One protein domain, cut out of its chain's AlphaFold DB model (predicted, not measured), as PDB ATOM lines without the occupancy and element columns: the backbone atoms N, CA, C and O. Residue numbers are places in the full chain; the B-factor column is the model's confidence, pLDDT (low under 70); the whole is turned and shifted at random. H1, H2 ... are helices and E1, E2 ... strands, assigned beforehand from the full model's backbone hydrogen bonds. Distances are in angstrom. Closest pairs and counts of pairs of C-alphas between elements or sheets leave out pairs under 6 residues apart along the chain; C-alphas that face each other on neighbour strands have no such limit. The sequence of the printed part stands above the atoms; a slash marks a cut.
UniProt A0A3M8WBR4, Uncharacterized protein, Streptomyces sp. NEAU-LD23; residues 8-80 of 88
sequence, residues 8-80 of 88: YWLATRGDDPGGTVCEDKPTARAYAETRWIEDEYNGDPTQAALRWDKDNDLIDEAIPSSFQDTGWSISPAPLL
ATOM      1  N   TYR A   8      39.251  23.698  -8.476       85.19
ATOM      2  CA  TYR A   8      38.072  23.606  -9.329       85.19
ATOM      3  C   TYR A   8      37.105  22.570  -8.754       85.19
ATOM      4  O   TYR A   8      37.453  21.789  -7.865       85.19
ATOM      5  N   TRP A   9      35.880  22.562  -9.257       88.62
ATOM      6  CA  TRP A   9      34.849  21.601  -8.889       88.62
ATOM      7  C   TRP A   9      34.458  20.779 -10.104       88.62
ATOM      8  O   TRP A   9      34.335  21.308 -11.199       88.62
ATOM      9  N   LEU A  10      34.280  19.482  -9.918       88.62
ATOM     10  CA  LEU A  10      33.882  18.556 -10.965       88.62
ATOM     11  C   LEU A  10      32.448  18.113 -10.707       88.62
ATOM     12  O   LEU A  10      32.161  17.652  -9.603       88.62
ATOM     13  N   ALA A  11      31.582  18.245 -11.708       89.69
ATOM     14  CA  ALA A  11      30.253  17.649 -11.729       89.69
ATOM     15  C   ALA A  11      30.278  16.374 -12.584       89.69
ATOM     16  O   ALA A  11      30.581  16.431 -13.777       89.69
ATOM     17  N   THR A  12      29.961  15.228 -11.986       89.50
ATOM     18  CA  THR A  12      29.933  13.913 -12.648       89.50
ATOM     19  C   THR A  12      28.560  13.271 -12.516       89.50
ATOM     20  O   THR A  12      27.846  13.516 -11.542       89.50
ATOM     21  N   ARG A  13      28.200  12.420 -13.481       87.50
ATOM     22  CA  ARG A  13      27.004  11.574 -13.422       87.50
ATOM     23  C   ARG A  13      27.430  10.119 -13.245       87.50
ATOM     24  O   ARG A  13      28.108   9.577 -14.111       87.50
ATOM     25  N   GLY A  14      27.038   9.483 -12.145       81.81
ATOM     26  CA  GLY A  14      27.476   8.131 -11.795       81.81
ATOM     27  C   GLY A  14      29.002   7.995 -11.862       81.81
ATOM     28  O   GLY A  14      29.724   8.842 -11.339       81.81
ATOM     29  N   ASP A  15      29.471   6.961 -12.562       72.06
ATOM     30  CA  ASP A  15      30.898   6.685 -12.785       72.06
ATOM     31  C   ASP A  15      31.456   7.317 -14.080       72.06
ATOM     32  O   ASP A  15      32.499   6.886 -14.575       72.06
ATOM     33  N   ASP A  16      30.774   8.306 -14.677       71.00
ATOM     34  CA  ASP A  16      31.206   8.924 -15.937       71.00
ATOM     35  C   ASP A  16      32.572   9.634 -15.788       71.00
ATOM     36  O   ASP A  16      32.682  10.617 -15.040       71.00
ATOM     37  N   PRO A  17      33.622   9.193 -16.516       61.28
ATOM     38  CA  PRO A  17      34.933   9.837 -16.487       61.28
ATOM     39  C   PRO A  17      34.953  11.213 -17.180       61.28
ATOM     40  O   PRO A  17      35.928  11.948 -17.031       61.28
ATOM     41  N   GLY A  18      33.907  11.578 -17.931       72.38
ATOM     42  CA  GLY A  18      33.767  12.829 -18.683       72.38
ATOM     43  C   GLY A  18      33.219  14.017 -17.886       72.38
ATOM     44  O   GLY A  18      32.631  14.919 -18.483       72.38
ATOM     45  N   GLY A  19      33.378  14.020 -16.559       81.81
ATOM     46  CA  GLY A  19      32.859  15.067 -15.674       81.81
ATOM     47  C   GLY A  19      33.154  16.495 -16.147       81.81
ATOM     48  O   GLY A  19      34.220  16.796 -16.687       81.81
ATOM     49  N   THR A  20      32.208  17.402 -15.912       90.06
ATOM     50  CA  THR A  20      32.350  18.812 -16.290       90.06
ATOM     51  C   THR A  20      33.082  19.581 -15.200       90.06
ATOM     52  O   THR A  20      32.684  19.561 -14.035       90.06
ATOM     53  N   VAL A  21      34.159  20.266 -15.584       88.88
ATOM     54  CA  VAL A  21      34.947  21.119 -14.688       88.88
ATOM     55  C   VAL A  21      34.295  22.496 -14.575       88.88
ATOM     56  O   VAL A  21      33.982  23.136 -15.577       88.88
ATOM     57  N   CYS A  22      34.144  22.973 -13.347       88.62
ATOM     58  CA  CYS A  22      33.558  24.251 -12.978       88.62
ATOM     59  C   CYS A  22      34.516  25.025 -12.066       88.62
ATOM     60  O   CYS A  22      35.274  24.438 -11.294       88.62
ATOM     61  N   GLU A  23      34.487  26.352 -12.151       88.62
ATOM     62  CA  GLU A  23      35.386  27.223 -11.381       88.62
ATOM     63  C   GLU A  23      35.135  27.180  -9.871       88.62
ATOM     64  O   GLU A  23      36.067  27.325  -9.082       88.62
ATOM     65  N   ASP A  24      33.894  26.922  -9.464       88.00
ATOM     66  CA  ASP A  24      33.493  26.880  -8.070       88.00
ATOM     67  C   ASP A  24      32.346  25.885  -7.812       88.00
ATOM     68  O   ASP A  24      31.742  25.304  -8.722       88.00
ATOM     69  N   LYS A  25      32.066  25.663  -6.522       85.69
ATOM     70  CA  LYS A  25      31.010  24.753  -6.066       85.69
ATOM     71  C   LYS A  25      29.617  25.185  -6.543       85.69
ATOM     72  O   LYS A  25      28.881  24.307  -6.990       85.69
ATOM     73  N   PRO A  26      29.219  26.473  -6.435       87.75
ATOM     74  CA  PRO A  26      27.926  26.930  -6.940       87.75
ATOM     75  C   PRO A  26      27.716  26.630  -8.426       87.75
ATOM     76  O   PRO A  26      26.650  26.149  -8.797       87.75
ATOM     77  N   THR A  27      28.737  26.832  -9.256       89.25
ATOM     78  CA  THR A  27      28.666  26.580 -10.699       89.25
ATOM     79  C   THR A  27      28.540  25.090 -10.998       89.25
ATOM     80  O   THR A  27      27.687  24.696 -11.792       89.25
ATOM     81  N   ALA A  28      29.312  24.240 -10.310       88.50
ATOM     82  CA  ALA A  28      29.177  22.785 -10.431       88.50
ATOM     83  C   ALA A  28      27.783  22.298 -10.024       88.50
ATOM     84  O   ALA A  28      27.204  21.428 -10.675       88.50
ATOM     85  N   ARG A  29      27.228  22.889  -8.959       85.81
ATOM     86  CA  ARG A  29      25.875  22.600  -8.489       85.81
ATOM     87  C   ARG A  29      24.828  22.995  -9.535       85.81
ATOM     88  O   ARG A  29      24.026  22.150  -9.913       85.81
ATOM     89  N   ALA A  30      24.879  24.224 -10.046       85.31
ATOM     90  CA  ALA A  30      23.944  24.703 -11.064       85.31
ATOM     91  C   ALA A  30      24.009  23.869 -12.355       85.31
ATOM     92  O   ALA A  30      22.976  23.578 -12.963       85.31
ATOM     93  N   TYR A  31      25.211  23.441 -12.757       88.81
ATOM     94  CA  TYR A  31      25.388  22.536 -13.891       88.81
ATOM     95  C   TYR A  31      24.702  21.187 -13.646       88.81
ATOM     96  O   TYR A  31      23.877  20.767 -14.455       88.81
ATOM     97  N   ALA A  32      25.002  20.532 -12.520       87.12
ATOM     98  CA  ALA A  32      24.413  19.240 -12.174       87.12
ATOM     99  C   ALA A  32      22.878  19.313 -12.078       87.12
ATOM    100  O   ALA A  32      22.192  18.431 -12.586       87.12
ATOM    101  N   GLU A  33      22.336  20.385 -11.494       84.38
ATOM    102  CA  GLU A  33      20.890  20.635 -11.425       84.38
ATOM    103  C   GLU A  33      20.273  20.788 -12.813       84.38
ATOM    104  O   GLU A  33      19.289  20.124 -13.119       84.38
ATOM    105  N   THR A  34      20.870  21.612 -13.676       86.31
ATOM    106  CA  THR A  34      20.370  21.830 -15.041       86.31
ATOM    107  C   THR A  34      20.318  20.521 -15.819       86.31
ATOM    108  O   THR A  34      19.293  20.184 -16.405       86.31
ATOM    109  N   ARG A  35      21.403  19.743 -15.781       87.56
ATOM    110  CA  ARG A  35      21.487  18.466 -16.496       87.56
ATOM    111  C   ARG A  35      20.510  17.436 -15.951       87.56
ATOM    112  O   ARG A  35      19.874  16.728 -16.719       87.56
ATOM    113  N   TRP A  36      20.345  17.389 -14.638       84.38
ATOM    114  CA  TRP A  36      19.351  16.535 -14.012       84.38
ATOM    115  C   TRP A  36      17.915  16.907 -14.407       84.38
ATOM    116  O   TRP A  36      17.114  16.019 -14.678       84.38
ATOM    117  N   ILE A  37      17.593  18.202 -14.506       84.06
ATOM    118  CA  ILE A  37      16.287  18.663 -15.006       84.06
ATOM    119  C   ILE A  37      16.084  18.258 -16.469       84.06
ATOM    120  O   ILE A  37      15.003  17.812 -16.850       84.06
ATOM    121  N   GLU A  38      17.118  18.387 -17.298       86.25
ATOM    122  CA  GLU A  38      17.090  17.922 -18.687       86.25
ATOM    123  C   GLU A  38      16.849  16.410 -18.785       86.25
ATOM    124  O   GLU A  38      16.010  15.982 -19.575       86.25
ATOM    125  N   ASP A  39      17.539  15.622 -17.959       84.38
ATOM    126  CA  ASP A  39      17.471  14.161 -17.954       84.38
ATOM    127  C   ASP A  39      16.122  13.624 -17.432       84.38
ATOM    128  O   ASP A  39      15.521  12.757 -18.064       84.38
ATOM    129  N   GLU A  40      15.646  14.121 -16.286       82.00
ATOM    130  CA  GLU A  40      14.482  13.565 -15.573       82.00
ATOM    131  C   GLU A  40      13.161  14.249 -15.942       82.00
ATOM    132  O   GLU A  40      12.096  13.634 -15.906       82.00
ATOM    133  N   TYR A  41      13.219  15.533 -16.297       81.75
ATOM    134  CA  TYR A  41      12.042  16.378 -16.513       81.75
ATOM    135  C   TYR A  41      11.972  16.935 -17.935       81.75
ATOM    136  O   TYR A  41      11.207  17.863 -18.199       81.75
ATOM    137  N   ASN A  42      12.764  16.385 -18.864       84.50
ATOM    138  CA  ASN A  42      12.834  16.824 -20.260       84.50
ATOM    139  C   ASN A  42      13.084  18.342 -20.392       84.50
ATOM    140  O   ASN A  42      12.562  19.006 -21.290       84.50
ATOM    141  N   GLY A  43      13.853  18.902 -19.456       82.69
ATOM    142  CA  GLY A  43      14.220  20.316 -19.441       82.69
ATOM    143  C   GLY A  43      13.143  21.251 -18.891       82.69
ATOM    144  O   GLY A  43      13.306  22.462 -19.017       82.69
ATOM    145  N   ASP A  44      12.063  20.738 -18.289       80.69
ATOM    146  CA  ASP A  44      11.041  21.566 -17.645       80.69
ATOM    147  C   ASP A  44      11.355  21.785 -16.148       80.69
ATOM    148  O   ASP A  44      11.093  20.910 -15.312       80.69
ATOM    149  N   PRO A  45      11.876  22.965 -15.757       71.81
ATOM    150  CA  PRO A  45      12.205  23.247 -14.364       71.81
ATOM    151  C   PRO A  45      10.964  23.369 -13.470       71.81
ATOM    152  O   PRO A  45      11.083  23.248 -12.254       71.81
ATOM    153  N   THR A  46       9.772  23.597 -14.034       74.69
ATOM    154  CA  THR A  46       8.538  23.706 -13.242       74.69
ATOM    155  C   THR A  46       8.071  22.343 -12.740       74.69
ATOM    156  O   THR A  46       7.631  22.232 -11.597       74.69
ATOM    157  N   GLN A  47       8.259  21.292 -13.542       68.69
ATOM    158  CA  GLN A  47       8.035  19.902 -13.130       68.69
ATOM    159  C   GLN A  47       9.073  19.453 -12.095       68.69
ATOM    160  O   GLN A  47       8.739  18.732 -11.159       68.69
ATOM    161  N   ALA A  48      10.316  19.928 -12.214       65.50
ATOM    162  CA  ALA A  48      11.364  19.651 -11.235       65.50
ATOM    163  C   ALA A  48      11.130  20.345  -9.879       65.50
ATOM    164  O   ALA A  48      11.491  19.797  -8.836       65.50
ATOM    165  N   ALA A  49      10.532  21.542  -9.886       62.75
ATOM    166  CA  ALA A  49      10.163  22.275  -8.675       62.75
ATOM    167  C   ALA A  49       8.953  21.653  -7.959       62.75
ATOM    168  O   ALA A  49       8.863  21.706  -6.737       62.75
ATOM    169  N   LEU A  50       8.039  21.042  -8.713       59.41
ATOM    170  CA  LEU A  50       6.868  20.336  -8.200       59.41
ATOM    171  C   LEU A  50       7.196  18.851  -8.015       59.41
ATOM    172  O   LEU A  50       6.625  17.989  -8.684       59.41
ATOM    173  N   ARG A  51       8.141  18.531  -7.124       61.00
ATOM    174  CA  ARG A  51       8.396  17.128  -6.791       61.00
ATOM    175  C   ARG A  51       7.293  16.585  -5.892       61.00
ATOM    176  O   ARG A  51       6.936  17.176  -4.876       61.00
ATOM    177  N   TRP A  52       6.787  15.431  -6.295       52.94
ATOM    178  CA  TRP A  52       6.020  14.529  -5.456       52.94
ATOM    179  C   TRP A  52       7.028  13.499  -4.937       52.94
ATOM    180  O   TRP A  52       7.839  12.998  -5.725       52.94
ATOM    181  N   ASP A  53       7.068  13.235  -3.633       59.62
ATOM    182  CA  ASP A  53       7.919  12.169  -3.113       59.62
ATOM    183  C   ASP A  53       7.437  10.791  -3.603       59.62
ATOM    184  O   ASP A  53       6.424  10.646  -4.291       59.62
ATOM    185  N   LYS A  54       8.188   9.744  -3.252       51.66
ATOM    186  CA  LYS A  54       7.838   8.353  -3.581       51.66
ATOM    187  C   LYS A  54       6.466   7.916  -3.036       51.66
ATOM    188  O   LYS A  54       5.950   6.894  -3.485       51.66
ATOM    189  N   ASP A  55       5.917   8.654  -2.073       62.72
ATOM    190  CA  ASP A  55       4.635   8.416  -1.417       62.72
ATOM    191  C   ASP A  55       3.533   9.357  -1.963       62.72
ATOM    192  O   ASP A  55       2.385   9.293  -1.526       62.72
ATOM    193  N   ASN A  56       3.850  10.134  -3.009       53.62
ATOM    194  CA  ASN A  56       2.965  11.067  -3.694       53.62
ATOM    195  C   ASN A  56       2.510  12.241  -2.801       53.62
ATOM    196  O   ASN A  56       1.393  12.743  -2.954       53.62
ATOM    197  N   ASP A  57       3.395  12.701  -1.918       63.53
ATOM    198  CA  ASP A  57       3.250  13.950  -1.176       63.53
ATOM    199  C   ASP A  57       4.062  15.074  -1.838       63.53
ATOM    200  O   ASP A  57       5.189  14.876  -2.295       63.53
ATOM    201  N   LEU A  58       3.483  16.280  -1.902       55.12
ATOM    202  CA  LEU A  58       4.169  17.462  -2.429       55.12
ATOM    203  C   LEU A  58       5.303  17.851  -1.471       55.12
ATOM    204  O   LEU A  58       5.044  18.294  -0.351       55.12
ATOM    205  N   ILE A  59       6.549  17.722  -1.920       59.03
ATOM    206  CA  ILE A  59       7.713  18.164  -1.149       59.03
ATOM    207  C   ILE A  59       7.997  19.620  -1.516       59.03
ATOM    208  O   ILE A  59       8.362  19.922  -2.647       59.03
ATOM    209  N   ASP A  60       7.843  20.524  -0.546       55.09
ATOM    210  CA  ASP A  60       8.121  21.967  -0.692       55.09
ATOM    211  C   ASP A  60       9.635  22.265  -0.827       55.09
ATOM    212  O   ASP A  60      10.056  23.386  -1.109       55.09
ATOM    213  N   GLU A  61      10.489  21.247  -0.666       53.41
ATOM    214  CA  GLU A  61      11.931  21.358  -0.892       53.41
ATOM    215  C   GLU A  61      12.273  21.126  -2.369       53.41
ATOM    216  O   GLU A  61      12.716  20.060  -2.804       53.41
ATOM    217  N   ALA A  62      12.056  22.189  -3.143       58.09
ATOM    218  CA  ALA A  62      12.592  22.371  -4.480       58.09
ATOM    219  C   ALA A  62      14.108  22.110  -4.510       58.09
ATOM    220  O   ALA A  62      14.856  22.665  -3.709       58.09
ATOM    221  N   ILE A  63      14.545  21.341  -5.512       57.78
ATOM    222  CA  ILE A  63      15.940  21.005  -5.824       57.78
ATOM    223  C   ILE A  63      16.654  20.216  -4.703       57.78
ATOM    224  O   ILE A  63      16.839  20.718  -3.595       57.78
ATOM    225  N   PRO A  64      17.158  19.000  -4.987       60.97
ATOM    226  CA  PRO A  64      17.817  18.182  -3.981       60.97
ATOM    227  C   PRO A  64      18.971  18.937  -3.311       60.97
ATOM    228  O   PRO A  64      19.955  19.329  -3.943       60.97
ATOM    229  N   SER A  65      18.853  19.129  -1.998       60.28
ATOM    230  CA  SER A  65      19.908  19.710  -1.159       60.28
ATOM    231  C   SER A  65      21.146  18.807  -1.111       60.28
ATOM    232  O   SER A  65      22.273  19.293  -0.974       60.28
ATOM    233  N   SER A  66      20.935  17.501  -1.294       61.22
ATOM    234  CA  SER A  66      21.969  16.496  -1.495       61.22
ATOM    235  C   SER A  66      21.706  15.747  -2.803       61.22
ATOM    236  O   SER A  66      20.638  15.170  -2.987       61.22
ATOM    237  N   PHE A  67      22.678  15.728  -3.713       69.62
ATOM    238  CA  PHE A  67      22.590  14.992  -4.982       69.62
ATOM    239  C   PHE A  67      22.637  13.455  -4.815       69.62
ATOM    240  O   PHE A  67      22.833  12.735  -5.788       69.62
ATOM    241  N   GLN A  68      22.475  12.927  -3.593       61.31
ATOM    242  CA  GLN A  68      22.676  11.504  -3.290       61.31
ATOM    243  C   GLN A  68      21.724  10.562  -4.052       61.31
ATOM    244  O   GLN A  68      22.083   9.407  -4.246       61.31
ATOM    245  N   ASP A  69      20.609  11.068  -4.592       68.69
ATOM    246  CA  ASP A  69      19.616  10.277  -5.338       68.69
ATOM    247  C   ASP A  69      19.371  10.761  -6.780       68.69
ATOM    248  O   ASP A  69      18.499  10.246  -7.475       68.69
ATOM    249  N   THR A  70      20.119  11.758  -7.262       75.50
ATOM    250  CA  THR A  70      19.970  12.261  -8.643       75.50
ATOM    251  C   THR A  70      20.878  11.549  -9.641       75.50
ATOM    252  O   THR A  70      20.821  11.825 -10.838       75.50
ATOM    253  N   GLY A  71      21.779  10.695  -9.150       80.06
ATOM    254  CA  GLY A  71      22.874  10.140  -9.939       80.06
ATOM    255  C   GLY A  71      23.958  11.164 -10.289       80.06
ATOM    256  O   GLY A  71      24.891  10.810 -11.001       80.06
ATOM    257  N   TRP A  72      23.869  12.403  -9.798       86.38
ATOM    258  CA  TRP A  72      24.905  13.419  -9.959       86.38
ATOM    259  C   TRP A  72      25.766  13.526  -8.705       86.38
ATOM    260  O   TRP A  72      25.308  13.322  -7.585       86.38
ATOM    261  N   SER A  73      27.031  13.884  -8.872       87.00
ATOM    262  CA  SER A  73      27.914  14.181  -7.752       87.00
ATOM    263  C   SER A  73      28.793  15.383  -8.071       87.00
ATOM    264  O   SER A  73      29.149  15.616  -9.226       87.00
ATOM    265  N   ILE A  74      29.111  16.171  -7.043       87.25
ATOM    266  CA  ILE A  74      30.042  17.293  -7.148       87.25
ATOM    267  C   ILE A  74      31.212  17.080  -6.193       87.25
ATOM    268  O   ILE A  74      31.022  16.854  -4.998       87.25
ATOM    269  N   SER A  75      32.434  17.173  -6.708       86.94
ATOM    270  CA  SER A  75      33.651  16.947  -5.923       86.94
ATOM    271  C   SER A  75      34.728  17.981  -6.245       86.94
ATOM    272  O   SER A  75      34.842  18.378  -7.405       86.94
ATOM    273  N   PRO A  76      35.538  18.420  -5.266       87.50
ATOM    274  CA  PRO A  76      36.682  19.272  -5.553       87.50
ATOM    275  C   PRO A  76      37.712  18.496  -6.382       87.50
ATOM    276  O   PRO A  76      38.107  17.389  -6.020       87.50
ATOM    277  N   ALA A  77      38.167  19.098  -7.475       81.00
ATOM    278  CA  ALA A  77      39.187  18.551  -8.355       81.00
ATOM    279  C   ALA A  77      40.423  19.463  -8.328       81.00
ATOM    280  O   ALA A  77      40.377  20.590  -8.836       81.00
ATOM    281  N   PRO A  78      41.545  19.017  -7.733       69.75
ATOM    282  CA  PRO A  78      42.801  19.733  -7.862       69.75
ATOM    283  C   PRO A  78      43.308  19.569  -9.300       69.75
ATOM    284  O   PRO A  78      43.686  18.474  -9.711       69.75
ATOM    285  N   LEU A  79      43.318  20.652 -10.081       67.56
ATOM    286  CA  LEU A  79      43.992  20.639 -11.376       67.56
ATOM    287  C   LEU A  79      45.495  20.802 -11.154       67.56
ATOM    288  O   LEU A  79      45.956  21.830 -10.656       67.56
ATOM    289  N   LEU A  80      46.263  19.794 -11.562       63.84
ATOM    290  CA  LEU A  80      47.690  19.962 -11.802       63.84
ATOM    291  C   LEU A  80      47.832  20.861 -13.030       63.84
ATOM    292  O   LEU A  80      47.334  20.520 -14.106       63.84
TER     293      LEU A  80
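AT A GLANCE: This is residues 8 to 80 of the 88 residues of an uncharacterized protein of Streptomyces sp. NEAU-LD23 (UniProt A0A3M8WBR4). A small three-stranded sheet has one long helix, H1, packed over one face, and H1 runs on past the sheet to the short helix H2. A long loop, residues 50 to 71, leads from H2 back to the sheet. The printed part has 73 residues, in the order E1, E2, H1, H2, E3; the sheet's order is E2, E1, E3, antiparallel, and the class is mixed, helices and strands. It is only just compact, close to loose, with a radius of gyration of the C-alphas of 13.2 A, and a rod spanning 46 by 19 by 19 A.

HOW THE PARTS SIT: Inner strand E1, residues 8 to 13, and edge strand E3, residues 72 to 78, are antiparallel at 149 degrees, with N 10 and O 75 2.8 A apart, within hydrogen-bond range. Edge strand E2, residues 20 to 22, forms a hairpin with E1, at 150 degrees, with N 22 and O 9 2.7 A apart, within hydrogen-bond range. H1, residues 25 to 41, is on the sheet at a height of 8.2 A, giving two layers, a helix on one face of a sheet. It lies over E1, and only just not over E2, on which 2 of its C-alphas fall; it runs along the strands, at 13 degrees to E1 on the local plane. The closest C-alphas of H1 and E1 are those of Ala 28 and Ala 11, 5.4 A apart. H2, residues 45 to 49, is not on the sheet; residues 37 to 41 of H1 touch it, closest at the C-alphas of Ile 37 and Pro 45, 6.2 A. E2, H1, H2 and E3 form a split strand-helix-strand unit, two strands running the same way with E1 between them, its crossover right-handed. In H1 and H2 every O i to N i+4 pair is within hydrogen-bond range.

IN THESE COORDINATES: E1 begins at C-alpha 8, (38.072, 23.606, -9.329), and measures 16.9 A; E2 measures 6.5 A. H1, 23.2 A long, ends at C-alpha 41, (12.042, 16.378, -16.513). H2 measures 6.1 A, and E3, 19.1 A, ends at C-alpha 78, (42.801, 19.733, -7.862).

THE WHOLE: The C-alphas farthest apart, of Asn 56 and Leu 80, are 46.3 A apart. The printed part has no cut; the link from H2 to E3, 22 residues, is long. The mean pLDDT of the printed part is 75.6, and residue 17, residues 47 to 69 and residues 78 to 80 are under 70.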